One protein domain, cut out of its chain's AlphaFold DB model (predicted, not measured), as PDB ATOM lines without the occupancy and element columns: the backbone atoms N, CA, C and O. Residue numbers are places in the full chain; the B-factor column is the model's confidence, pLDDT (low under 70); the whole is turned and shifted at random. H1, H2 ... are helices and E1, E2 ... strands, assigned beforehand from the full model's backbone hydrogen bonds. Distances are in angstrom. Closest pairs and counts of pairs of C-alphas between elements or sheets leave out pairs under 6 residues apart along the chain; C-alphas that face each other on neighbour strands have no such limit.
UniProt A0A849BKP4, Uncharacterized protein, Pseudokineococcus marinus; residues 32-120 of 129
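What this domain is: This is residues 32 to 120 of the 129 residues of an uncharacterized protein of Pseudokineococcus marinus (UniProt A0A849BKP4). A twisted sheet of five strands has the longer helix H1 slanting over one face, while the short helix H2 packs on the opposite face at one end of E3 and E4. E3 and E4, the longest strands, make the middle of the domain. The printed part has 89 residues with E1, E2, H1, E3, E4, H2 and E5 along it; the mixed sheet has the order E1, E2, E3, E4, E5, and the class is mixed, helices and strands. It is compact, with a radius of gyration of the C-alphas of 12.4 A and spans of 37 by 28 by 23 A.

How they stand to each other: E1, residues 41 to 46, and E2, residues 49 to 54, form an antiparallel hairpin, with N 43 and O 51 at 2.9 A. H1, residues 60 to 73, leads to E3, residues 78 to 86, parallel to E2, with N 52 and O 83 at 2.9 A. E2, H1 and E3 form a strand-helix-strand unit, two parallel neighbour strands with a helix between, its crossover right-handed. E4, residues 92 to 100, forms an antiparallel hairpin with E3, with N 82 and O 96 at 2.8 A. H1 is on the sheet at a height of 8.7 A, slantwise to the strands at 49 degrees to E3 on the local plane; its closest C-alphas to E4 are those of Val 63 and Ala 96, 7.2 A apart. H2, residues 102 to 108, is on the opposite face, making three layers, helices on both faces; the closest C-alphas of H2 and E3 are those of Ala 104 and Gly 78, 5.2 A apart. E5, residues 115 to 119, is an edge strand antiparallel to E4, with N 97 and O 116 at 2.9 A. Each O i to N i+4 pair is within hydrogen-bond range in H2, and 8 of 10 are in H1.

Where its parts are: E1 begins at C-alpha 41, (115.174, 211.554, 285.953). H1 measures 20.9 A from first to last C-alpha, E3 25.9 A and E4 24.1 A. E5 ends at C-alpha 119, (108.563, 196.209, 292.777).

The domain as a whole: The C-alphas of Gly 88 and Glu 102 are the two farthest apart, at 37.7 A. The printed part has no cut and no long link. Residues 32 to 37 have pLDDT under 70.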
ATOM      1  N   GLU A  32     100.764 214.243 300.740       56.56
ATOM      2  CA  GLU A  32     101.841 213.631 301.528       56.56
ATOM      3  C   GLU A  32     102.549 212.515 300.740       56.56
ATOM      4  O   GLU A  32     103.746 212.297 300.944       56.56
ATOM      5  N   LEU A  33     101.859 211.846 299.810       58.81
ATOM      6  CA  LEU A  33     102.467 210.934 298.838       58.81
ATOM      7  C   LEU A  33     103.390 211.700 297.876       58.81
ATOM      8  O   LEU A  33     104.555 211.328 297.769       58.81
ATOM      9  N   ILE A  34     102.953 212.803 297.264       58.94
ATOM     10  CA  ILE A  34     103.782 213.570 296.301       58.94
ATOM     11  C   ILE A  34     105.075 214.092 296.954       58.94
ATOM     12  O   ILE A  34     106.163 213.975 296.394       58.94
ATOM     13  N   ALA A  35     104.999 214.590 298.192       58.34
ATOM     14  CA  ALA A  35     106.168 215.094 298.922       58.34
ATOM     15  C   ALA A  35     107.230 214.021 299.249       58.34
ATOM     16  O   ALA A  35     108.324 214.360 299.709       58.34
ATOM     17  N   GLN A  36     106.900 212.742 299.057       65.44
ATOM     18  CA  GLN A  36     107.771 211.592 299.298       65.44
ATOM     19  C   GLN A  36     108.217 210.904 298.001       65.44
ATOM     20  O   GLN A  36     108.860 209.853 298.084       65.44
ATOM     21  N   ALA A  37     107.902 211.468 296.829       69.06
ATOM     22  CA  ALA A  37     108.419 210.952 295.569       69.06
ATOM     23  C   ALA A  37     109.958 210.929 295.617       69.06
ATOM     24  O   ALA A  37     110.573 211.907 296.062       69.06
ATOM     25  N   PRO A  38     110.594 209.807 295.233       78.62
ATOM     26  CA  PRO A  38     112.044 209.766 295.136       78.62
ATOM     27  C   PRO A  38     112.508 210.779 294.086       78.62
ATOM     28  O   PRO A  38     111.773 211.100 293.157       78.62
ATOM     29  N   ASP A  39     113.740 211.264 294.221       87.69
ATOM     30  CA  ASP A  39     114.389 211.988 293.129       87.69
ATOM     31  C   ASP A  39     114.463 211.055 291.910       87.69
ATOM     32  O   ASP A  39     114.808 209.879 292.057       87.69
ATOM     33  N   TYR A  40     114.073 211.543 290.734       91.25
ATOM     34  CA  TYR A  40     114.054 210.742 289.517       91.25
ATOM     35  C   TYR A  40     114.366 211.596 288.287       91.25
ATOM     36  O   TYR A  40     114.055 212.787 288.238       91.25
ATOM     37  N   ASP A  41     114.938 210.961 287.268       93.00
ATOM     38  CA  ASP A  41     115.174 211.554 285.953       93.00
ATOM     39  C   ASP A  41     114.349 210.805 284.902       93.00
ATOM     40  O   ASP A  41     114.443 209.585 284.788       93.00
ATOM     41  N   VAL A  42     113.554 211.514 284.095       94.06
ATOM     42  CA  VAL A  42     112.870 210.904 282.942       94.06
ATOM     43  C   VAL A  42     113.895 210.644 281.838       94.06
ATOM     44  O   VAL A  42     114.521 211.582 281.336       94.06
ATOM     45  N   VAL A  43     114.047 209.382 281.438       94.69
ATOM     46  CA  VAL A  43     115.028 208.959 280.424       94.69
ATOM     47  C   VAL A  43     114.404 208.560 279.096       94.69
ATOM     48  O   VAL A  43     115.057 208.681 278.058       94.69
ATOM     49  N   GLU A  44     113.145 208.132 279.109       94.06
ATOM     50  CA  GLU A  44     112.380 207.834 277.902       94.06
ATOM     51  C   GLU A  44     110.903 208.173 278.117       94.06
ATOM     52  O   GLU A  44     110.353 207.933 279.190       94.06
ATOM     53  N   GLU A  45     110.269 208.726 277.088       92.81
ATOM     54  CA  GLU A  45     108.826 208.938 277.039       92.81
ATOM     55  C   GLU A  45     108.337 208.675 275.609       92.81
ATOM     56  O   GLU A  45     108.797 209.327 274.663       92.81
ATOM     57  N   ASP A  46     107.415 207.725 275.456       91.75
ATOM     58  CA  ASP A  46     106.728 207.416 274.198       91.75
ATOM     59  C   ASP A  46     105.218 207.333 274.449       91.75
ATOM     60  O   ASP A  46     104.649 206.281 274.726       91.75
ATOM     61  N   GLY A  47     104.547 208.485 274.389       90.56
ATOM     62  CA  GLY A  47     103.108 208.572 274.630       90.56
ATOM     63  C   GLY A  47     102.739 208.219 276.073       90.56
ATOM     64  O   GLY A  47     102.932 209.026 276.979       90.56
ATOM     65  N   THR A  48     102.157 207.039 276.268       93.69
ATOM     66  CA  THR A  48     101.705 206.523 277.570       93.69
ATOM     67  C   THR A  48     102.793 205.797 278.357       93.69
ATOM     68  O   THR A  48     102.608 205.507 279.539       93.69
ATOM     69  N   ASP A  49     103.915 205.511 277.709       95.88
ATOM     70  CA  ASP A  49     105.009 204.727 278.255       95.88
ATOM     71  C   ASP A  49     106.117 205.669 278.728       95.88
ATOM     72  O   ASP A  49     106.634 206.491 277.965       95.88
ATOM     73  N   VAL A  50     106.473 205.563 280.005       96.25
ATOM     74  CA  VAL A  50     107.433 206.445 280.672       96.25
ATOM     75  C   VAL A  50     108.500 205.594 281.329       96.25
ATOM     76  O   VAL A  50     108.191 204.681 282.092       96.25
ATOM     77  N   THR A  51     109.761 205.920 281.084       97.38
ATOM     78  CA  THR A  51     110.887 205.319 281.797       97.38
ATOM     79  C   THR A  51     111.621 206.385 282.586       97.38
ATOM     80  O   THR A  51     112.016 207.420 282.039       97.38
ATOM     81  N   VAL A  52     111.837 206.110 283.867       96.50
ATOM     82  CA  VAL A  52     112.585 206.976 284.779       96.50
ATOM     83  C   VAL A  52     113.775 206.234 285.369       96.50
ATOM     84  O   VAL A  52     113.733 205.016 285.538       96.50
ATOM     85  N   GLU A  53     114.825 206.963 285.717       95.62
ATOM     86  CA  GLU A  53     115.923 206.470 286.543       95.62
ATOM     87  C   GLU A  53     115.801 207.028 287.963       95.62
ATOM     88  O   GLU A  53     115.540 208.216 288.143       95.62
ATOM     89  N   VAL A  54     116.019 206.179 288.971       93.81
ATOM     90  CA  VAL A  54     116.055 206.565 290.390       93.81
ATOM     91  C   VAL A  54     117.418 206.240 291.010       93.81
ATOM     92  O   VAL A  54     117.997 205.188 290.722       93.81
ATOM     93  N   PRO A  55     117.961 207.101 291.888       90.50
ATOM     94  CA  PRO A  55     119.271 206.897 292.505       90.50
ATOM     95  C   PRO A  55     119.259 205.862 293.639       90.50
ATOM     96  O   PRO A  55     120.314 205.364 294.031       90.50
ATOM     97  N   GLU A  56     118.084 205.551 294.185       89.25
ATOM     98  CA  GLU A  56     117.899 204.654 295.326       89.25
ATOM     99  C   GLU A  56     116.835 203.599 295.018       89.25
ATOM    100  O   GLU A  56     115.980 203.791 294.159       89.25
ATOM    101  N   THR A  57     116.890 202.466 295.726       90.12
ATOM    102  CA  THR A  57     115.947 201.360 295.498       90.12
ATOM    103  C   THR A  57     114.528 201.816 295.837       90.12
ATOM    104  O   THR A  57     114.282 202.155 297.002       90.12
ATOM    105  N   PRO A  58     113.592 201.823 294.873       89.25
ATOM    106  CA  PRO A  58     112.237 202.260 295.132       89.25
ATOM    107  C   PRO A  58     111.509 201.239 296.012       89.25
ATOM    108  O   PRO A  58     111.718 200.029 295.926       89.25
ATOM    109  N   VAL A  59     110.620 201.739 296.862       90.50
ATOM    110  CA  VAL A  59     109.609 200.932 297.557       90.50
ATOM    111  C   VAL A  59     108.242 201.238 296.962       90.50
ATOM    112  O   VAL A  59     108.070 202.287 296.347       90.50
ATOM    113  N   GLU A  60     107.255 200.371 297.189       90.69
ATOM    114  CA  GLU A  60     105.917 200.490 296.588       90.69
ATOM    115  C   GLU A  60     105.299 201.888 296.762       90.69
ATOM    116  O   GLU A  60     104.842 202.484 295.794       90.69
ATOM    117  N   LEU A  61     105.370 202.456 297.975       89.56
ATOM    118  CA  LEU A  61     104.892 203.820 298.239       89.56
ATOM    119  C   LEU A  61     105.656 204.885 297.444       89.56
ATOM    120  O   LEU A  61     105.042 205.830 296.976       89.56
ATOM    121  N   GLY A  62     106.969 204.729 297.263       90.50
ATOM    122  CA  GLY A  62     107.770 205.664 296.471       90.50
ATOM    123  C   GLY A  62     107.414 205.616 294.984       90.50
ATOM    124  O   GLY A  62     107.398 206.653 294.331       90.50
ATOM    125  N   VAL A  63     107.066 204.438 294.457       93.12
ATOM    126  CA  VAL A  63     106.576 204.306 293.075       93.12
ATOM    127  C   VAL A  63     105.181 204.916 292.934       93.12
ATOM    128  O   VAL A  63     104.937 205.636 291.973       93.12
ATOM    129  N   GLN A  64     104.286 204.705 293.907       91.81
ATOM    130  CA  GLN A  64     102.971 205.364 293.925       91.81
ATOM    131  C   GLN A  64     103.107 206.891 293.962       91.81
ATOM    132  O   GLN A  64     102.427 207.574 293.205       91.81
ATOM    133  N   SER A  65     104.017 207.424 294.785       90.56
ATOM    134  CA  SER A  65     104.357 208.851 294.815       90.56
ATOM    135  C   SER A  65     104.879 209.372 293.475       90.56
ATOM    136  O   SER A  65     104.561 210.492 293.090       90.56
ATOM    137  N   LEU A  66     105.671 208.567 292.764       92.00
ATOM    138  CA  LEU A  66     106.181 208.924 291.444       92.00
ATOM    139  C   LEU A  66     105.045 208.972 290.417       92.00
ATOM    140  O   LEU A  66     104.923 209.944 289.684       92.00
ATOM    141  N   VAL A  67     104.172 207.961 290.392       93.50
ATOM    142  CA  VAL A  67     102.982 207.954 289.521       93.50
ATOM    143  C   VAL A  67     102.078 209.152 289.814       93.50
ATOM    144  O   VAL A  67     101.599 209.800 288.890       93.50
ATOM    145  N   ALA A  68     101.874 209.462 291.091       89.44
ATOM    146  CA  ALA A  68     101.129 210.620 291.566       89.44
ATOM    147  C   ALA A  68     101.657 211.950 290.994       89.44
ATOM    148  O   ALA A  68     100.870 212.749 290.493       89.44
ATOM    149  N   ASP A  69     102.974 212.155 291.033       89.00
ATOM    150  CA  ASP A  69     103.650 213.313 290.437       89.00
ATOM    151  C   ASP A  69     103.497 213.321 288.900       89.00
ATOM    152  O   ASP A  69     103.058 214.305 288.310       89.00
ATOM    153  N   LEU A  70     103.711 212.173 288.245       90.25
ATOM    154  CA  LEU A  70     103.549 212.020 286.795       90.25
ATOM    155  C   LEU A  70     102.115 212.266 286.296       90.25
ATOM    156  O   LEU A  70     101.943 212.650 285.132       90.25
ATOM    157  N   GLN A  71     101.099 212.008 287.123       89.00
ATOM    158  CA  GLN A  71      99.694 212.279 286.815       89.00
ATOM    159  C   GLN A  71      99.387 213.780 286.769       89.00
ATOM    160  O   GLN A  71      98.506 214.177 286.011       89.00
ATOM    161  N   GLU A  72     100.114 214.630 287.508       85.81
ATOM    162  CA  GLU A  72      99.882 216.083 287.473       85.81
ATOM    163  C   GLU A  72     100.148 216.674 286.078       85.81
ATOM    164  O   GLU A  72      99.454 217.601 285.646       85.81
ATOM    165  N   ASP A  73     101.106 216.100 285.346       84.81
ATOM    166  CA  ASP A  73     101.471 216.525 283.993       84.81
ATOM    167  C   ASP A  73     100.733 215.757 282.881       84.81
ATOM    168  O   ASP A  73     100.689 216.208 281.731       84.81
ATOM    169  N   ARG A  74     100.128 214.604 283.193       83.62
ATOM    170  CA  ARG A  74      99.466 213.731 282.212       83.62
ATOM    171  C   ARG A  74      97.961 213.849 282.340       83.62
ATOM    172  O   ARG A  74      97.372 213.255 283.222       83.62
ATOM    173  N   ILE A  75      97.341 214.576 281.418       80.88
ATOM    174  CA  ILE A  75      95.887 214.827 281.414       80.88
ATOM    175  C   ILE A  75      95.146 214.137 280.262       80.88
ATOM    176  O   ILE A  75      93.956 214.379 280.065       80.88
ATOM    177  N   GLU A  76      95.857 213.371 279.436       90.69
ATOM    178  CA  GLU A  76      95.268 212.689 278.284       90.69
ATOM    179  C   GLU A  76      94.642 211.357 278.713       90.69
ATOM    180  O   GLU A  76      95.093 210.708 279.655       90.69
ATOM    181  N   ASP A  77      93.572 210.949 278.029       93.25
ATOM    182  CA  ASP A  77      92.965 209.643 278.267       93.25
ATOM    183  C   ASP A  77      93.903 208.537 277.752       93.25
ATOM    184  O   ASP A  77      94.366 208.586 276.606       93.25
ATOM    185  N   GLY A  78      94.163 207.522 278.572       95.56
ATOM    186  CA  GLY A  78      95.071 206.434 278.222       95.56
ATOM    187  C   GLY A  78      95.395 205.501 279.385       95.56
ATOM    188  O   GLY A  78      95.168 205.828 280.552       95.56
ATOM    189  N   VAL A  79      95.920 204.324 279.046       96.69
ATOM    190  CA  VAL A  79      96.545 203.401 280.002       96.69
ATOM    191  C   VAL A  79      98.031 203.704 279.996       96.69
ATOM    192  O   VAL A  79      98.670 203.579 278.956       96.69
ATOM    193  N   TYR A  80      98.551 204.140 281.131       96.75
ATOM    194  CA  TYR A  80      99.925 204.572 281.300       96.75
ATOM    195  C   TYR A  80     100.756 203.491 281.967       96.75
ATOM    196  O   TYR A  80     100.305 202.847 282.915       96.75
ATOM    197  N   MET A  81     101.993 203.347 281.499       97.19
ATOM    198  CA  MET A  81     102.969 202.431 282.069       97.19
ATOM    199  C   MET A  81     104.226 203.202 282.457       97.19
ATOM    200  O   MET A  81     104.828 203.902 281.645       97.19
ATOM    201  N   LEU A  82     104.636 203.038 283.706       97.62
ATOM    202  CA  LEU A  82     105.894 203.526 284.239       97.62
ATOM    203  C   LEU A  82     106.862 202.356 284.392       97.62
ATOM    204  O   LEU A  82     106.544 201.366 285.049       97.62
ATOM    205  N   THR A  83     108.066 202.520 283.862       98.06
ATOM    206  CA  THR A  83     109.226 201.672 284.144       98.06
ATOM    207  C   THR A  83     110.222 202.463 284.985       98.06
ATOM    208  O   THR A  83     110.622 203.567 284.616       98.06
ATOM    209  N   VAL A  84     110.637 201.906 286.120       97.25
ATOM    210  CA  VAL A  84     111.607 202.526 287.030       97.25
ATOM    211  C   VAL A  84     112.915 201.752 286.961       97.25
ATOM    212  O   VAL A  84     112.966 200.574 287.318       97.25
ATOM    213  N   LEU A  85     113.981 202.416 286.532       96.81
ATOM    214  CA  LEU A  85     115.323 201.857 286.423       96.81
ATOM    215  C   LEU A  85     116.231 202.374 287.545       96.81
ATOM    216  O   LEU A  85     116.112 203.514 287.988       96.81
ATOM    217  N   CYS A  86     117.193 201.565 287.974       94.06
ATOM    218  CA  CYS A  86     118.264 202.024 288.851       94.06
ATOM    219  C   CYS A  86     119.262 202.899 288.086       94.06
ATOM    220  O   CYS A  86     119.918 202.423 287.150       94.06
ATOM    221  N   ALA A  87     119.449 204.140 288.540       91.12
ATOM    222  CA  ALA A  87     120.411 205.068 287.965       91.12
ATOM    223  C   ALA A  87     121.821 204.456 287.982       91.12
ATOM    224  O   ALA A  87     122.382 204.137 289.033       91.12
ATOM    225  N   GLY A  88     122.402 204.277 286.797       86.06
ATOM    226  CA  GLY A  88     123.764 203.768 286.617       86.06
ATOM    227  C   GLY A  88     123.879 202.285 286.254       86.06
ATOM    228  O   GLY A  88     124.777 201.954 285.474       86.06
ATOM    229  N   SER A  89     122.999 201.401 286.746       89.44
ATOM    230  CA  SER A  89     122.952 200.002 286.274       89.44
ATOM    231  C   SER A  89     121.945 199.797 285.141       89.44
ATOM    232  O   SER A  89     122.156 198.919 284.301       89.44
ATOM    233  N   GLY A  90     120.893 200.622 285.085       91.62
ATOM    234  CA  GLY A  90     119.786 200.475 284.140       91.62
ATOM    235  C   GLY A  90     118.935 199.229 284.399       91.62
ATOM    236  O   GLY A  90     118.180 198.814 283.524       91.62
ATOM    237  N   GLU A  91     119.089 198.589 285.562       94.62
ATOM    238  CA  GLU A  91     118.262 197.452 285.963       94.62
ATOM    239  C   GLU A  91     116.862 197.928 286.348       94.62
ATOM    240  O   GLU A  91     116.717 198.917 287.062       94.62
ATOM    241  N   GLU A  92     115.837 197.211 285.890       96.69
ATOM    242  CA  GLU A  92     114.442 197.487 286.229       96.69
ATOM    243  C   GLU A  92     114.177 197.159 287.699       96.69
ATOM    244  O   GLU A  92     114.299 196.012 288.127       96.69
ATOM    245  N   ALA A  93     113.832 198.183 288.471       95.88
ATOM    246  CA  ALA A  93     113.571 198.086 289.899       95.88
ATOM    247  C   ALA A  93     112.075 198.036 290.222       95.88
ATOM    248  O   ALA A  93     111.689 197.471 291.245       95.88
ATOM    249  N   ALA A  94     111.233 198.628 289.374       97.44
ATOM    250  CA  ALA A  94     109.788 198.555 289.509       97.44
ATOM    251  C   ALA A  94     109.078 198.872 288.192       97.44
ATOM    252  O   ALA A  94     109.633 199.526 287.308       97.44
ATOM    253  N   THR A  95     107.813 198.479 288.122       97.62
ATOM    254  CA  THR A  95     106.855 198.965 287.132       97.62
ATOM    255  C   THR A  95     105.599 199.461 287.833       97.62
ATOM    256  O   THR A  95     105.288 199.043 288.955       97.62
ATOM    257  N   ALA A  96     104.879 200.373 287.189       97.50
ATOM    258  CA  ALA A  96     103.546 200.745 287.623       97.50
ATOM    259  C   ALA A  96     102.616 200.999 286.440       97.50
ATOM    260  O   ALA A  96     103.049 201.478 285.396       97.50
ATOM    261  N   GLU A  97     101.336 200.706 286.633       97.06
ATOM    262  CA  GLU A  97     100.274 200.945 285.664       97.06
ATOM    263  C   GLU A  97      99.158 201.767 286.315       97.06
ATOM    264  O   GLU A  97      98.771 201.517 287.461       97.06
ATOM    265  N   TRP A  98      98.649 202.755 285.584       95.69
ATOM    266  CA  TRP A  98      97.438 203.493 285.941       95.69
ATOM    267  C   TRP A  98      96.674 203.867 284.674       95.69
ATOM    268  O   TRP A  98      97.241 203.924 283.584       95.69
ATOM    269  N   ALA A  99      95.383 204.152 284.802       96.06
ATOM    270  CA  ALA A  99      94.553 204.544 283.671       96.06
ATOM    271  C   ALA A  99      93.826 205.865 283.935       96.06
ATOM    272  O   ALA A  99      93.393 206.147 285.052       96.06
ATOM    273  N   GLN A 100      93.688 206.667 282.880       93.19
ATOM    274  CA  GLN A 100      92.941 207.921 282.883       93.19
ATOM    275  C   GLN A 100      91.877 207.896 281.793       93.19
ATOM    276  O   GLN A 100      92.160 207.560 280.645       93.19
ATOM    277  N   GLY A 101      90.652 208.257 282.164       93.50
ATOM    278  CA  GLY A 101      89.497 208.198 281.274       93.50
ATOM    279  C   GLY A 101      88.712 206.895 281.387       93.50
ATOM    280  O   GLY A 101      89.266 205.820 281.598       93.50
ATOM    281  N   GLU A 102      87.393 206.991 281.211       94.31
ATOM    282  CA  GLU A 102      86.453 205.867 281.373       94.31
ATOM    283  C   GLU A 102      86.817 204.675 280.475       94.31
ATOM    284  O   GLU A 102      86.855 203.538 280.934       94.31
ATOM    285  N   GLN A 103      87.161 204.942 279.210       95.19
ATOM    286  CA  GLN A 103      87.539 203.896 278.262       95.19
ATOM    287  C   GLN A 103      88.835 203.182 278.677       95.19
ATOM    288  O   GLN A 103      88.884 201.957 278.637       95.19
ATOM    289  N   ALA A 104      89.856 203.924 279.112       95.50
ATOM    290  CA  ALA A 104      91.126 203.340 279.533       95.50
ATOM    291  C   ALA A 104      90.977 202.516 280.820       95.50
ATOM    292  O   ALA A 104      91.551 201.435 280.920       95.50
ATOM    293  N   LEU A 105      90.171 202.992 281.777       95.62
ATOM    294  CA  LEU A 105      89.838 202.258 283.002       95.62
ATOM    295  C   LEU A 105      89.154 200.921 282.682       95.62
ATOM    296  O   LEU A 105      89.532 199.883 283.226       95.62
ATOM    297  N   GLU A 106      88.200 200.915 281.744       95.12
ATOM    298  CA  GLU A 106      87.573 199.676 281.269       95.12
ATOM    299  C   GLU A 106      88.573 198.745 280.560       95.12
ATOM    300  O   GLU A 106      88.542 197.532 280.784       95.12
ATOM    301  N   GLU A 107      89.458 199.285 279.715       95.69
ATOM    302  CA  GLU A 107      90.472 198.504 278.992       95.69
ATOM    303  C   GLU A 107      91.495 197.856 279.934       95.69
ATOM    304  O   GLU A 107      91.796 196.669 279.781       95.69
ATOM    305  N   ALA A 108      91.979 198.603 280.929       94.31
ATOM    306  CA  ALA A 108      92.923 198.124 281.939       94.31
ATOM    307  C   ALA A 108      92.249 197.297 283.049       94.31
ATOM    308  O   ALA A 108      92.920 196.589 283.793       94.31
ATOM    309  N   SER A 109      90.913 197.322 283.138       96.50
ATOM    310  CA  SER A 109      90.155 196.738 284.257       96.50
ATOM    311  C   SER A 109      90.559 197.316 285.622       96.50
ATOM    312  O   SER A 109      90.629 196.573 286.601       96.50
ATOM    313  N   LEU A 110      90.799 198.629 285.666       94.31
ATOM    314  CA  LEU A 110      91.195 199.383 286.858       94.31
ATOM    315  C   LEU A 110      90.056 200.286 287.339       94.31
ATOM    316  O   LEU A 110      89.248 200.774 286.543       94.31
ATOM    317  N   ASP A 111      90.008 200.534 288.644       94.75
ATOM    318  CA  ASP A 111      89.142 201.555 289.234       94.75
ATOM    319  C   ASP A 111      89.771 202.962 289.107       94.75
ATOM    320  O   ASP A 111      90.985 203.119 288.969       94.75
ATOM    321  N   GLU A 112      88.947 204.019 289.137       88.75
ATOM    322  CA  GLU A 112      89.441 205.404 289.043       88.75
ATOM    323  C   GLU A 112      90.425 205.715 290.183       88.75
ATOM    324  O   GLU A 112      90.088 205.585 291.362       88.75
ATOM    325  N   GLY A 113      91.636 206.149 289.820       88.19
ATOM    326  CA  GLY A 113      92.716 206.437 290.769       88.19
ATOM    327  C   GLY A 113      93.455 205.198 291.287       88.19
ATOM    328  O   GLY A 113      94.334 205.341 292.138       88.19
ATOM    329  N   GLU A 114      93.132 203.996 290.803       92.06
ATOM    330  CA  GLU A 114      93.911 202.795 291.099       92.06
ATOM    331  C   GLU A 114      95.284 202.855 290.411       92.06
ATOM    332  O   GLU A 114      95.404 203.220 289.240       92.06
ATOM    333  N   ILE A 115      96.322 202.482 291.163       94.44
ATOM    334  CA  ILE A 115      97.695 202.336 290.683       94.44
ATOM    335  C   ILE A 115      98.142 200.921 291.030       94.44
ATOM    336  O   ILE A 115      98.177 200.542 292.205       94.44
ATOM    337  N   VAL A 116      98.511 200.145 290.016       96.25
ATOM    338  CA  VAL A 116      99.090 198.813 290.199       96.25
ATOM    339  C   VAL A 116     100.600 198.957 290.174       96.25
ATOM    340  O   VAL A 116     101.150 199.434 289.191       96.25
ATOM    341  N   VAL A 117     101.275 198.552 291.248       96.25
ATOM    342  CA  VAL A 117     102.735 198.638 291.372       96.25
ATOM    343  C   VAL A 117     103.327 197.243 291.529       96.25
ATOM    344  O   VAL A 117     102.876 196.470 292.374       96.25
ATOM    345  N   ASP A 118     104.379 196.951 290.765       97.06
ATOM    346  CA  ASP A 118     105.216 195.762 290.931       97.06
ATOM    347  C   ASP A 118     106.660 196.200 291.198       97.06
ATOM    348  O   ASP A 118     107.291 196.843 290.364       97.06
ATOM    349  N   VAL A 119     107.177 195.899 292.392       94.75
ATOM    350  CA  VAL A 119     108.563 196.209 292.777       94.75
ATOM    351  C   VAL A 119     109.390 194.935 292.708       94.75
ATOM    352  O   VAL A 119     109.041 193.937 293.344       94.75
ATOM    353  N   ALA A 120     110.525 194.988 292.015       93.81
ATOM    354  CA  ALA A 120     111.454 193.874 291.912       93.81
ATOM    355  C   ALA A 120     112.180 193.659 293.258       93.81
ATOM    356  O   ALA A 120     113.034 194.462 293.640       93.81
TER     357      ALA A 120